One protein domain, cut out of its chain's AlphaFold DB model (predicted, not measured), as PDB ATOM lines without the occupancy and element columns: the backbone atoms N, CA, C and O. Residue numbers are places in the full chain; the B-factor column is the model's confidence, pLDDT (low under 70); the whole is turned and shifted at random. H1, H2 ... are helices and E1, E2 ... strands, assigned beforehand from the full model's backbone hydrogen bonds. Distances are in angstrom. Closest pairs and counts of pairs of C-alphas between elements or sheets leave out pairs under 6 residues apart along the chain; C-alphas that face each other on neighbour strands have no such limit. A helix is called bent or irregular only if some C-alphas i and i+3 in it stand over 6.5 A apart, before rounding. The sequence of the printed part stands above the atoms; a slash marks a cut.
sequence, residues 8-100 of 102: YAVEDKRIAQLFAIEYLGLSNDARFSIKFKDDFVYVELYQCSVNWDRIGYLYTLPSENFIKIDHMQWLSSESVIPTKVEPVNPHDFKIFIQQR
ATOM      1  N   TYR A   8     223.943 225.450 254.211       93.38
ATOM      2  CA  TYR A   8     222.875 224.915 253.381       93.38
ATOM      3  C   TYR A   8     222.956 223.392 253.334       93.38
ATOM      4  O   TYR A   8     224.035 222.823 253.163       93.38
ATOM      5  N   ALA A   9     221.808 222.739 253.455       95.38
ATOM      6  CA  ALA A   9     221.677 221.294 253.365       95.38
ATOM      7  C   ALA A   9     220.483 220.908 252.488       95.38
ATOM      8  O   ALA A   9     219.530 221.672 252.320       95.38
ATOM      9  N   VAL A  10     220.540 219.698 251.938       95.44
ATOM     10  CA  VAL A  10     219.457 219.086 251.165       95.44
ATOM     11  C   VAL A  10     219.166 217.702 251.729       95.44
ATOM     12  O   VAL A  10     220.071 217.009 252.189       95.44
ATOM     13  N   GLU A  11     217.899 217.302 251.693       94.31
ATOM     14  CA  GLU A  11     217.459 215.998 252.207       94.31
ATOM     15  C   GLU A  11     217.722 214.862 251.203       94.31
ATOM     16  O   GLU A  11     218.025 213.733 251.587       94.31
ATOM     17  N   ASP A  12     217.663 215.154 249.898       93.12
ATOM     18  CA  ASP A  12     217.934 214.159 248.860       93.12
ATOM     19  C   ASP A  12     219.443 213.917 248.719       93.12
ATOM     20  O   ASP A  12     220.199 214.740 248.188       93.12
ATOM     21  N   LYS A  13     219.875 212.728 249.150       93.94
ATOM     22  CA  LYS A  13     221.266 212.275 249.057       93.94
ATOM     23  C   LYS A  13     221.829 212.354 247.636       93.94
ATOM     24  O   LYS A  13     223.004 212.675 247.483       93.94
ATOM     25  N   ARG A  14     221.027 212.086 246.601       92.94
ATOM     26  CA  ARG A  14     221.486 212.094 245.201       92.94
ATOM     27  C   ARG A  14     221.871 213.506 244.770       92.94
ATOM     28  O   ARG A  14     222.893 213.691 244.121       92.94
ATOM     29  N   ILE A  15     221.090 214.503 245.189       94.25
ATOM     30  CA  ILE A  15     221.412 215.919 244.976       94.25
ATOM     31  C   ILE A  15     222.692 216.276 245.742       94.25
ATOM     32  O   ILE A  15     223.620 216.828 245.156       94.25
ATOM     33  N   ALA A  16     222.767 215.924 247.031       95.62
ATOM     34  CA  ALA A  16     223.917 216.242 247.878       95.62
ATOM     35  C   ALA A  16     225.236 215.670 247.329       95.62
ATOM     36  O   ALA A  16     226.263 216.345 247.348       95.62
ATOM     37  N   GLN A  17     225.209 214.445 246.799       96.06
ATOM     38  CA  GLN A  17     226.374 213.806 246.182       96.06
ATOM     39  C   GLN A  17     226.869 214.560 244.945       96.06
ATOM     40  O   GLN A  17     228.076 214.696 244.766       96.06
ATOM     41  N   LEU A  18     225.964 215.088 244.118       96.31
ATOM     42  CA  LEU A  18     226.341 215.886 242.951       96.31
ATOM     43  C   LEU A  18     226.942 217.241 243.359       96.31
ATOM     44  O   LEU A  18     227.901 217.687 242.742       96.31
ATOM     45  N   PHE A  19     226.460 217.860 244.440       94.81
ATOM     46  CA  PHE A  19     227.083 219.070 245.000       94.81
ATOM     47  C   PHE A  19     228.463 218.832 245.623       94.81
ATOM     48  O   PHE A  19     229.240 219.775 245.741       94.81
ATOM     49  N   ALA A  20     228.785 217.598 246.017       96.25
ATOM     50  CA  ALA A  20     230.100 217.267 246.558       96.25
ATOM     51  C   ALA A  20     231.208 217.260 245.486       96.25
ATOM     52  O   ALA A  20     232.388 217.222 245.834       96.25
ATOM     53  N   ILE A  21     230.850 217.282 244.199       97.56
ATOM     54  CA  ILE A  21     231.791 217.263 243.076       97.56
ATOM     55  C   ILE A  21     232.289 218.680 242.783       97.56
ATOM     56  O   ILE A  21     231.514 219.633 242.722       97.56
ATOM     57  N   GLU A  22     233.595 218.820 242.552       97.38
ATOM     58  CA  GLU A  22     234.178 220.104 242.174       97.38
ATOM     59  C   GLU A  22     233.969 220.400 240.681       97.38
ATOM     60  O   GLU A  22     234.477 219.701 239.796       97.38
ATOM     61  N   TYR A  23     233.258 221.497 240.418       97.00
ATOM     62  CA  TYR A  23     233.070 222.067 239.089       97.00
ATOM     63  C   TYR A  23     233.907 223.337 238.943       97.00
ATOM     64  O   TYR A  23     233.770 224.278 239.723       97.00
ATOM     65  N   LEU A  24     234.760 223.377 237.926       97.12
ATOM     66  CA  LEU A  24     235.645 224.501 237.644       97.12
ATOM     67  C   LEU A  24     235.016 225.381 236.565       97.12
ATOM     68  O   LEU A  24     234.738 224.909 235.462       97.12
ATOM     69  N   GLY A  25     234.801 226.658 236.872       96.69
ATOM     70  CA  GLY A  25     234.349 227.637 235.886       96.69
ATOM     71  C   GLY A  25     235.446 227.933 234.861       96.69
ATOM     72  O   GLY A  25     236.587 228.201 235.225       96.69
ATOM     73  N   LEU A  26     235.099 227.886 233.576       96.19
ATOM     74  CA  LEU A  26     236.005 228.181 232.457       96.19
ATOM     75  C   LEU A  26     235.783 229.592 231.881       96.19
ATOM     76  O   LEU A  26     236.492 230.002 230.963       96.19
ATOM     77  N   SER A  27     234.785 230.323 232.383       96.25
ATOM     78  CA  SER A  27     234.430 231.686 231.977       96.25
ATOM     79  C   SER A  27     233.652 232.404 233.095       96.25
ATOM     80  O   SER A  27     233.279 231.785 234.092       96.25
ATOM     81  N   ASN A  28     233.335 233.688 232.895       94.62
ATOM     82  CA  ASN A  28     232.469 234.458 233.799       94.62
ATOM     83  C   ASN A  28     230.985 234.054 233.734       94.62
ATOM     84  O   ASN A  28     230.256 234.273 234.694       94.62
ATOM     85  N   ASP A  29     230.544 233.464 232.621       94.62
ATOM     86  CA  ASP A  29     229.157 233.013 232.428       94.62
ATOM     87  C   ASP A  29     228.967 231.538 232.822       94.62
ATOM     88  O   ASP A  29     227.889 230.959 232.618       94.62
ATOM     89  N   ALA A  30     230.033 230.922 233.345       96.00
ATOM     90  CA  ALA A  30     230.070 229.534 233.750       96.00
ATOM     91  C   ALA A  30     229.023 229.251 234.826       96.00
ATOM     92  O   ALA A  30     228.889 229.966 235.819       96.00
ATOM     93  N   ARG A  31     228.265 228.179 234.622       95.25
ATOM     94  CA  ARG A  31     227.203 227.757 235.532       95.25
ATOM     95  C   ARG A  31     227.058 226.251 235.477       95.25
ATOM     96  O   ARG A  31     227.098 225.650 234.404       95.25
ATOM     97  N   PHE A  32     226.834 225.649 236.634       95.06
ATOM     98  CA  PHE A  32     226.283 224.306 236.712       95.06
ATOM     99  C   PHE A  32     224.847 224.387 237.223       95.06
ATOM    100  O   PHE A  32     224.438 225.359 237.861       95.06
ATOM    101  N   SER A  33     224.040 223.389 236.902       94.50
ATOM    102  CA  SER A  33     222.670 223.299 237.394       94.50
ATOM    103  C   SER A  33     222.306 221.848 237.626       94.50
ATOM    104  O   SER A  33     222.495 221.017 236.744       94.50
ATOM    105  N   ILE A  34     221.729 221.560 238.789       92.88
ATOM    106  CA  ILE A  34     221.072 220.281 239.044       92.88
ATOM    107  C   ILE A  34     219.733 220.306 238.292       92.88
ATOM    108  O   ILE A  34     218.964 221.265 238.397       92.88
ATOM    109  N   LYS A  35     219.469 219.275 237.497       93.94
ATOM    110  CA  LYS A  35     218.263 219.100 236.690       93.94
ATOM    111  C   LYS A  35     217.550 217.821 237.100       93.94
ATOM    112  O   LYS A  35     218.187 216.852 237.507       93.94
ATOM    113  N   PHE A  36     216.233 217.831 236.930       90.94
ATOM    114  CA  PHE A  36     215.358 216.688 237.162       90.94
ATOM    115  C   PHE A  36     214.626 216.364 235.867       90.94
ATOM    116  O   PHE A  36     214.067 217.262 235.232       90.94
ATOM    117  N   LYS A  37     214.630 215.095 235.474       90.75
ATOM    118  CA  LYS A  37     213.871 214.597 234.330       90.75
ATOM    119  C   LYS A  37     213.453 213.157 234.601       90.75
ATOM    120  O   LYS A  37     214.327 212.326 234.783       90.75
ATOM    121  N   ASP A  38     212.153 212.872 234.615       87.75
ATOM    122  CA  ASP A  38     211.617 211.510 234.784       87.75
ATOM    123  C   ASP A  38     212.241 210.765 235.990       87.75
ATOM    124  O   ASP A  38     212.796 209.679 235.847       87.75
ATOM    125  N   ASP A  39     212.239 211.401 237.171       83.81
ATOM    126  CA  ASP A  39     212.878 210.931 238.422       83.81
ATOM    127  C   ASP A  39     214.412 210.766 238.394       83.81
ATOM    128  O   ASP A  39     215.030 210.388 239.397       83.81
ATOM    129  N   PHE A  40     215.051 211.117 237.278       90.12
ATOM    130  CA  PHE A  40     216.498 211.169 237.130       90.12
ATOM    131  C   PHE A  40     217.036 212.553 237.502       90.12
ATOM    132  O   PHE A  40     216.576 213.574 236.985       90.12
ATOM    133  N   VAL A  41     218.045 212.582 238.373       93.75
ATOM    134  CA  VAL A  41     218.781 213.796 238.740       93.75
ATOM    135  C   VAL A  41     220.135 213.808 238.043       93.75
ATOM    136  O   VAL A  41     220.847 212.805 238.037       93.75
ATOM    137  N   TYR A  42     220.494 214.937 237.441       96.06
ATOM    138  CA  TYR A  42     221.763 215.095 236.738       96.06
ATOM    139  C   TYR A  42     222.269 216.530 236.816       96.06
ATOM    140  O   TYR A  42     221.514 217.454 237.111       96.06
ATOM    141  N   VAL A  43     223.553 216.727 236.546       96.94
ATOM    142  CA  VAL A  43     224.172 218.044 236.445       96.94
ATOM    143  C   VAL A  43     224.321 218.425 234.986       96.94
ATOM    144  O   VAL A  43     224.921 217.700 234.194       96.94
ATOM    145  N   GLU A  44     223.799 219.593 234.645       97.19
ATOM    146  CA  GLU A  44     224.067 220.275 233.388       97.19
ATOM    147  C   GLU A  44     225.171 221.312 233.613       97.19
ATOM    148  O   GLU A  44     225.044 222.194 234.464       97.19
ATOM    149  N   LEU A  45     226.253 221.204 232.849       97.19
ATOM    150  CA  LEU A  45     227.397 222.107 232.879       97.19
ATOM    151  C   LEU A  45     227.361 223.042 231.674       97.19
ATOM    152  O   LEU A  45     227.226 222.595 230.537       97.19
ATOM    153  N   TYR A  46     227.532 224.339 231.907       97.12
ATOM    154  CA  TYR A  46     227.747 225.335 230.865       97.12
ATOM    155  C   TYR A  46     229.037 226.087 231.156       97.12
ATOM    156  O   TYR A  46     229.145 226.743 232.187       97.12
ATOM    157  N   GLN A  47     230.010 225.984 230.245       96.25
ATOM    158  CA  GLN A  47     231.348 226.568 230.417       96.25
ATOM    159  C   GLN A  47     232.000 226.178 231.760       96.25
ATOM    160  O   GLN A  47     232.755 226.953 232.335       96.25
ATOM    161  N   CYS A  48     231.735 224.957 232.233       97.00
ATOM    162  CA  CYS A  48     232.394 224.356 233.390       97.00
ATOM    163  C   CYS A  48     233.108 223.062 232.986       97.00
ATOM    164  O   CYS A  48     232.631 222.331 232.114       97.00
ATOM    165  N   SER A  49     234.204 222.730 233.662       96.44
ATOM    166  CA  SER A  49     234.781 221.383 233.671       96.44
ATOM    167  C   SER A  49     234.574 220.720 235.034       96.44
ATOM    168  O   SER A  49     234.230 221.374 236.016       96.44
ATOM    169  N   VAL A  50     234.748 219.402 235.088       97.81
ATOM    170  CA  VAL A  50     234.779 218.644 236.345       97.81
ATOM    171  C   VAL A  50     236.239 218.425 236.717       97.81
ATOM    172  O   VAL A  50     237.026 218.038 235.848       97.81
ATOM    173  N   ASN A  51     236.597 218.631 237.984       97.69
ATOM    174  CA  ASN A  51     237.869 218.141 238.499       97.69
ATOM    175  C   ASN A  51     237.726 216.662 238.888       97.69
ATOM    176  O   ASN A  51     237.188 216.335 239.943       97.69
ATOM    177  N   TRP A  52     238.180 215.765 238.014       97.38
ATOM    178  CA  TRP A  52     238.045 214.319 238.215       97.38
ATOM    179  C   TRP A  52     239.026 213.747 239.244       97.38
ATOM    180  O   TRP A  52     238.755 212.699 239.822       97.38
ATOM    181  N   ASP A  53     240.128 214.446 239.507       97.31
ATOM    182  CA  ASP A  53     241.181 213.978 240.410       97.31
ATOM    183  C   ASP A  53     240.906 214.355 241.876       97.31
ATOM    184  O   ASP A  53     241.570 213.861 242.792       97.31
ATOM    185  N   ARG A  54     239.921 215.230 242.126       97.56
ATOM    186  CA  ARG A  54     239.568 215.695 243.469       97.56
ATOM    187  C   ARG A  54     238.379 214.922 244.031       97.56
ATOM    188  O   ARG A  54     237.261 215.012 243.531       97.56
ATOM    189  N   ILE A  55     238.617 214.213 245.134       97.69
ATOM    190  CA  ILE A  55     237.561 213.565 245.919       97.69
ATOM    191  C   ILE A  55     236.708 214.639 246.612       97.69
ATOM    192  O   ILE A  55     237.235 215.575 247.218       97.69
ATOM    193  N   GLY A  56     235.391 214.477 246.522       97.56
ATOM    194  CA  GLY A  56     234.395 215.244 247.260       97.56
ATOM    195  C   GLY A  56     234.032 214.600 248.596       97.56
ATOM    196  O   GLY A  56     234.429 213.471 248.888       97.56
ATOM    197  N   TYR A  57     233.221 215.287 249.399       97.69
ATOM    198  CA  TYR A  57     232.742 214.755 250.675       97.69
ATOM    199  C   TYR A  57     231.253 215.019 250.863       97.69
ATOM    200  O   TYR A  57     230.777 216.139 250.685       97.69
ATOM    201  N   LEU A  58     230.530 213.977 251.261       97.62
ATOM    202  CA  LEU A  58     229.150 214.058 251.712       97.62
ATOM    203  C   LEU A  58     229.129 214.111 253.240       97.62
ATOM    204  O   LEU A  58     229.645 213.213 253.908       97.62
ATOM    205  N   TYR A  59     228.489 215.142 253.780       97.06
ATOM    206  CA  TYR A  59     228.337 215.351 255.215       97.06
ATOM    207  C   TYR A  59     226.903 215.032 255.626       97.06
ATOM    208  O   TYR A  59     225.959 215.633 255.118       97.06
ATOM    209  N   THR A  60     226.730 214.093 256.554       97.06
ATOM    210  CA  THR A  60     225.444 213.906 257.241       97.06
ATOM    211  C   THR A  60     225.411 214.842 258.434       97.06
ATOM    212  O   THR A  60     226.330 214.829 259.256       97.06
ATOM    213  N   LEU A  61     224.374 215.669 258.507       96.00
ATOM    214  CA  LEU A  61     224.236 216.713 259.513       96.00
ATOM    215  C   LEU A  61     223.076 216.377 260.462       96.00
ATOM    216  O   LEU A  61     222.068 215.829 260.009       96.00
ATOM    217  N   PRO A  62     223.213 216.673 261.762       95.88
ATOM    218  CA  PRO A  62     222.120 216.564 262.718       95.88
ATOM    219  C   PRO A  62     221.090 217.686 262.429       95.88
ATOM    220  O   PRO A  62     221.462 218.782 262.004       95.88
ATOM    221  N   SER A  63     219.790 217.389 262.528       94.12
ATOM    222  CA  SER A  63     218.712 218.236 261.976       94.12
ATOM    223  C   SER A  63     218.185 219.319 262.922       94.12
ATOM    224  O   SER A  63     217.376 220.140 262.506       94.12
ATOM    225  N   GLU A  64     218.591 219.316 264.189       94.50
ATOM    226  CA  GLU A  64     217.984 220.094 265.278       94.50
ATOM    227  C   GLU A  64     218.014 221.605 265.016       94.50
ATOM    228  O   GLU A  64     217.060 222.304 265.350       94.50
ATOM    229  N   ASN A  65     219.080 222.088 264.369       91.88
ATOM    230  CA  ASN A  65     219.316 223.511 264.117       91.88
ATOM    231  C   ASN A  65     218.980 223.942 262.677       91.88
ATOM    232  O   ASN A  65     219.262 225.075 262.286       91.88
ATOM    233  N   PHE A  66     218.397 223.051 261.867       96.12
ATOM    234  CA  PHE A  66     218.059 223.341 260.476       96.12
ATOM    235  C   PHE A  66     216.607 223.781 260.321       96.12
ATOM    236  O   PHE A  66     215.674 223.112 260.763       96.12
ATOM    237  N   ILE A  67     216.410 224.878 259.593       95.44
ATOM    238  CA  ILE A  67     215.092 225.387 259.216       95.44
ATOM    239  C   ILE A  67     214.916 225.205 257.711       95.44
ATOM    240  O   ILE A  67     215.795 225.560 256.923       95.44
ATOM    241  N   LYS A  68     213.773 224.656 257.298       94.88
ATOM    242  CA  LYS A  68     213.429 224.523 255.881       94.88
ATOM    243  C   LYS A  68     213.127 225.905 255.298       94.88
ATOM    244  O   LYS A  68     212.208 226.575 255.763       94.88
ATOM    245  N   ILE A  69     213.894 226.324 254.294       93.69
ATOM    246  CA  ILE A  69     213.762 227.649 253.660       93.69
ATOM    247  C   ILE A  69     213.083 227.581 252.290       93.69
ATOM    248  O   ILE A  69     212.470 228.557 251.864       93.69
ATOM    249  N   ASP A  70     213.129 226.424 251.625       91.44
ATOM    250  CA  ASP A  70     212.317 226.124 250.447       91.44
ATOM    251  C   ASP A  70     212.016 224.614 250.346       91.44
ATOM    252  O   ASP A  70     212.310 223.836 251.250       91.44
ATOM    253  N   HIS A  71     211.381 224.179 249.255       89.75
ATOM    254  CA  HIS A  71     211.011 222.779 249.036       89.75
ATOM    255  C   HIS A  71     212.174 221.764 249.081       89.75
ATOM    256  O   HIS A  71     211.926 220.620 249.467       89.75
ATOM    257  N   MET A  72     213.407 222.164 248.753       89.12
ATOM    258  CA  MET A  72     214.608 221.317 248.711       89.12
ATOM    259  C   MET A  72     215.690 221.711 249.724       89.12
ATOM    260  O   MET A  72     216.533 220.875 250.053       89.12
ATOM    261  N   GLN A  73     215.695 222.957 250.196       92.25
ATOM    262  CA  GLN A  73     216.790 223.529 250.970       92.25
ATOM    263  C   GLN A  73     216.445 223.718 252.445       92.25
ATOM    264  O   GLN A  73     215.384 224.226 252.824       92.25
ATOM    265  N   TRP A  74     217.425 223.376 253.268       95.75
ATOM    266  CA  TRP A  74     217.465 223.616 254.700       95.75
ATOM    267  C   TRP A  74     218.648 224.522 255.024       95.75
ATOM    268  O   TRP A  74     219.697 224.419 254.390       95.75
ATOM    269  N   LEU A  75     218.491 225.389 256.018       95.88
ATOM    270  CA  LEU A  75     219.514 226.336 256.447       95.88
ATOM    271  C   LEU A  75     219.715 226.242 257.957       95.88
ATOM    272  O   LEU A  75     218.751 226.341 258.713       95.88
ATOM    273  N   SER A  76     220.968 226.113 258.383       95.62
ATOM    274  CA  SER A  76     221.388 226.403 259.756       95.62
ATOM    275  C   SER A  76     222.158 227.720 259.775       95.62
ATOM    276  O   SER A  76     223.122 227.891 259.025       95.62
ATOM    277  N   SER A  77     221.756 228.649 260.644       94.19
ATOM    278  CA  SER A  77     222.517 229.874 260.939       94.19
ATOM    279  C   SER A  77     223.623 229.653 261.973       94.19
ATOM    280  O   SER A  77     224.414 230.555 262.238       94.19
ATOM    281  N   GLU A  78     223.665 228.469 262.579       93.00
ATOM    282  CA  GLU A  78     224.639 228.089 263.595       93.00
ATOM    283  C   GLU A  78     225.652 227.091 263.033       93.00
ATOM    284  O   GLU A  78     225.384 226.377 262.061       93.00
ATOM    285  N   SER A  79     226.821 227.025 263.672       92.19
ATOM    286  CA  SER A  79     227.822 225.998 263.393       92.19
ATOM    287  C   SER A  79     227.258 224.603 263.657       92.19
ATOM    288  O   SER A  79     226.609 224.367 264.674       92.19
ATOM    289  N   VAL A  80     227.567 223.661 262.768       93.75
ATOM    290  CA  VAL A  80     227.100 222.274 262.851       93.75
ATOM    291  C   VAL A  80     228.291 221.331 262.746       93.75
ATOM    292  O   VAL A  80     229.145 221.496 261.876       93.75
ATOM    293  N   ILE A  81     228.333 220.325 263.618       95.38
ATOM    294  CA  ILE A  81     229.309 219.235 263.543       95.38
ATOM    295  C   ILE A  81     228.652 218.066 262.791       95.38
ATOM    296  O   ILE A  81     227.622 217.568 263.250       95.38
ATOM    297  N   PRO A  82     229.210 217.613 261.654       96.50
ATOM    298  CA  PRO A  82     228.686 216.455 260.939       96.50
ATOM    299  C   PRO A  82     228.734 215.188 261.795       96.50
ATOM    300  O   PRO A  82     229.731 214.914 262.461       96.50
ATOM    301  N   THR A  83     227.686 214.372 261.724       97.31
ATOM    302  CA  THR A  83     227.638 213.057 262.385       97.31
ATOM    303  C   THR A  83     228.327 211.974 261.562       97.31
ATOM    304  O   THR A  83     228.754 210.955 262.103       97.31
ATOM    305  N   LYS A  84     228.452 212.185 260.247       97.88
ATOM    306  CA  LYS A  84     229.124 211.271 259.322       97.88
ATOM    307  C   LYS A  84     229.745 212.041 258.163       97.88
ATOM    308  O   LYS A  84     229.162 213.013 257.681       97.88
ATOM    309  N   VAL A  85     230.895 211.565 257.695       98.00
ATOM    310  CA  VAL A  85     231.574 212.066 256.497       98.00
ATOM    311  C   VAL A  85     231.871 210.884 255.580       98.00
ATOM    312  O   VAL A  85     232.464 209.900 256.018       98.00
ATOM    313  N   GLU A  86     231.445 210.966 254.324       97.81
ATOM    314  CA  GLU A  86     231.649 209.921 253.316       97.81
ATOM    315  C   GLU A  86     232.390 210.503 252.104       97.81
ATOM    316  O   GLU A  86     231.994 211.567 251.621       97.81
ATOM    317  N   PRO A  87     233.447 209.848 251.591       97.88
ATOM    318  CA  PRO A  87     234.100 210.296 250.369       97.88
ATOM    319  C   PRO A  87     233.181 210.089 249.159       97.88
ATOM    320  O   PRO A  87     232.441 209.109 249.077       97.88
ATOM    321  N   VAL A  88     233.266 211.005 248.201       97.81
ATOM    322  CA  VAL A  88     232.547 210.965 246.926       97.81
ATOM    323  C   VAL A  88     233.580 210.997 245.808       97.81
ATOM    324  O   VAL A  88     234.244 212.011 245.598       97.81
ATOM    325  N   ASN A  89     233.737 209.882 245.095       97.88
ATOM    326  CA  ASN A  89     234.587 209.836 243.912       97.88
ATOM    327  C   ASN A  89     233.802 210.392 242.710       97.88
ATOM    328  O   ASN A  89     232.784 209.800 242.343       97.88
ATOM    329  N   PRO A  90     234.243 211.489 242.065       97.62
ATOM    330  CA  PRO A  90     233.509 212.080 240.945       97.62
ATOM    331  C   PRO A  90     233.320 211.102 239.776       97.62
ATOM    332  O   PRO A  90     232.311 211.179 239.074       97.62
ATOM    333  N   HIS A  91     234.232 210.142 239.587       97.88
ATOM    334  CA  HIS A  91     234.123 209.143 238.522       97.88
ATOM    335  C   HIS A  91     232.869 208.266 238.623       97.88
ATOM    336  O   HIS A  91     232.315 207.905 237.581       97.88
ATOM    337  N   ASP A  92     232.376 207.997 239.834       97.25
ATOM    338  CA  ASP A  92     231.161 207.200 240.057       97.25
ATOM    339  C   ASP A  92     229.910 207.905 239.506       97.25
ATOM    340  O   ASP A  92     228.900 207.268 239.206       97.25
ATOM    341  N   PHE A  93     229.988 209.228 239.311       96.50
ATOM    342  CA  PHE A  93     228.865 210.067 238.903       96.50
ATOM    343  C   PHE A  93     228.935 210.527 237.447       96.50
ATOM    344  O   PHE A  93     228.098 211.313 237.005       96.50
ATOM    345  N   LYS A  94     229.900 210.033 236.664       96.44
ATOM    346  CA  LYS A  94     230.148 210.505 235.294       96.44
ATOM    347  C   LYS A  94     228.907 210.458 234.394       96.44
ATOM    348  O   LYS A  94     228.707 211.363 233.592       96.44
ATOM    349  N   ILE A  95     228.059 209.437 234.544       95.69
ATOM    350  CA  ILE A  95     226.822 209.279 233.754       95.69
ATOM    351  C   ILE A  95     225.747 210.328 234.083       95.69
ATOM    352  O   ILE A  95     224.845 210.555 233.279       95.69
ATOM    353  N   PHE A  96     225.845 210.973 235.246       96.19
ATOM    354  CA  PHE A  96     224.923 212.008 235.709       96.19
ATOM    355  C   PHE A  96     225.431 213.417 235.385       96.19
ATOM    356  O   PHE A  96     224.812 214.383 235.810       96.19
ATOM    357  N   ILE A  97     226.550 213.571 234.671       96.50
ATOM    358  CA  ILE A  97     227.128 214.880 234.352       96.50
ATOM    359  C   ILE A  97     227.111 215.081 232.840       96.50
ATOM    360  O   ILE A  97     227.683 214.300 232.081       96.50
ATOM    361  N   GLN A  98     226.463 216.155 232.403       95.88
ATOM    362  CA  GLN A  98     226.231 216.459 230.997       95.88
ATOM    363  C   GLN A  98     226.753 217.851 230.659       95.88
ATOM    364  O   GLN A  98     226.590 218.798 231.425       95.88
ATOM    365  N   GLN A  99     227.361 217.986 229.483       93.69
ATOM    366  CA  GLN A  99     227.766 219.280 228.939       93.69
ATOM    367  C   GLN A  99     226.642 219.858 228.087       93.69
ATOM    368  O   GLN A  99     226.156 219.215 227.154       93.69
ATOM    369  N   ARG A 100     226.264 221.100 228.369       87.81
ATOM    370  CA  ARG A 100     225.334 221.848 227.537       87.81
ATOM    371  C   ARG A 100     226.059 222.371 226.302       87.81
ATOM    372  O   ARG A 100     226.976 223.186 226.396       87.81
TER     373      ARG A 100
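AT A GLANCE: This is residues 8 to 100 of the 102 residues of an uncharacterized protein of Acinetobacter baumannii 625974 (UniProt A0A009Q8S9). A short helix, H1, sits in the middle, with a three-stranded sheet of E3, E4 and E9 over one side of it and the two-stranded ladder of E6 and E8 along another. The short pair E1 and E7 lies toward one end of the longest axis, the pair E2 and E5 lies near one end of E3, and H2 runs from E8 into E9 beside the larger sheet. The printed part has 93 residues, with two named helices and nine named strands in the order E1 H1 E2 E3 E4 E5 E6 E7 E8 H2 E9, of the mixed class. The larger sheet, in the order E3, E4, E9, is mixed, and the three two-stranded sheets are antiparallel. The whole is compact, with a radius of gyration of the C-alphas of 14.2 A and spans of 38 by 29 by 27 A.

IN THESE COORDINATES: In the largest sheet, E3 is residues 31 to 37, 18.8 A long, E4 is residues 40 to 46, 19.1 A, and E9 is residues 97 to 99, 7.0 A, ending at C-alpha 99 (227.766, 219.280, 228.939). H1 is residues 13 to 19, 9.8 A, and begins at C-alpha 13 (221.266, 212.275, 249.057). H2 is residues 90 to 96, 10.1 A, and is irregular: C-alphas 92 and 95 are 7.9 A apart. E6 is residues 56 to 60, 13.5 A, and E8 residues 84 to 88, 12.9 A. E1, residues 8 to 10, 7.1 A, begins at C-alpha 8 (222.875, 224.915, 253.381), and E7 is residues 73 to 76, 10.3 A. E2 is residues 23 to 25, 6.6 A, and E5 residues 48 to 50, 6.9 A.

HOW THE PARTS SIT: E3 and E4 form an antiparallel hairpin, with N 33 and O 44 at 2.9 A, within hydrogen-bond range. E9 is parallel to E4, with N 98 and O 43 at 2.8 A. H1 is on this sheet at a height of 9.5 A, over E4 and along the strands at 7 degrees on the local plane; the closest C-alphas of H1 and E4 are those of Ile 15 and Val 41, 7.1 A apart. H2 is on the same face, over none of the strands. H1 and H2 are close but not clearly touching, about perpendicular at 74 degrees, with the C-alphas of Leu 18 and Phe 93 closest, 7.5 A apart. The closest C-alphas of H1 and E6 are those of Gln 17 and Leu 58, 6.2 A apart. E6 and E8 are antiparallel, with N 58 and O 86 at 2.8 A. E1 and E7 are antiparallel, with N 9 and O 74 at 2.9 A, and so are E2 and E5, with N 24 and O 49 at 2.8 A. Every O i to N i+4 pair of H1 is within hydrogen-bond range; in H2 0 of 3 are, beside 3 of 4 O i to N i+3 pairs.

THE WHOLE: The C-alphas farthest apart, those of Ser 27 and Glu 64, are 38.9 A apart. The printed part has no cut. The link from E6 to E7, residues 61 to 72, is long. No printed residue is under 70 in pLDDT.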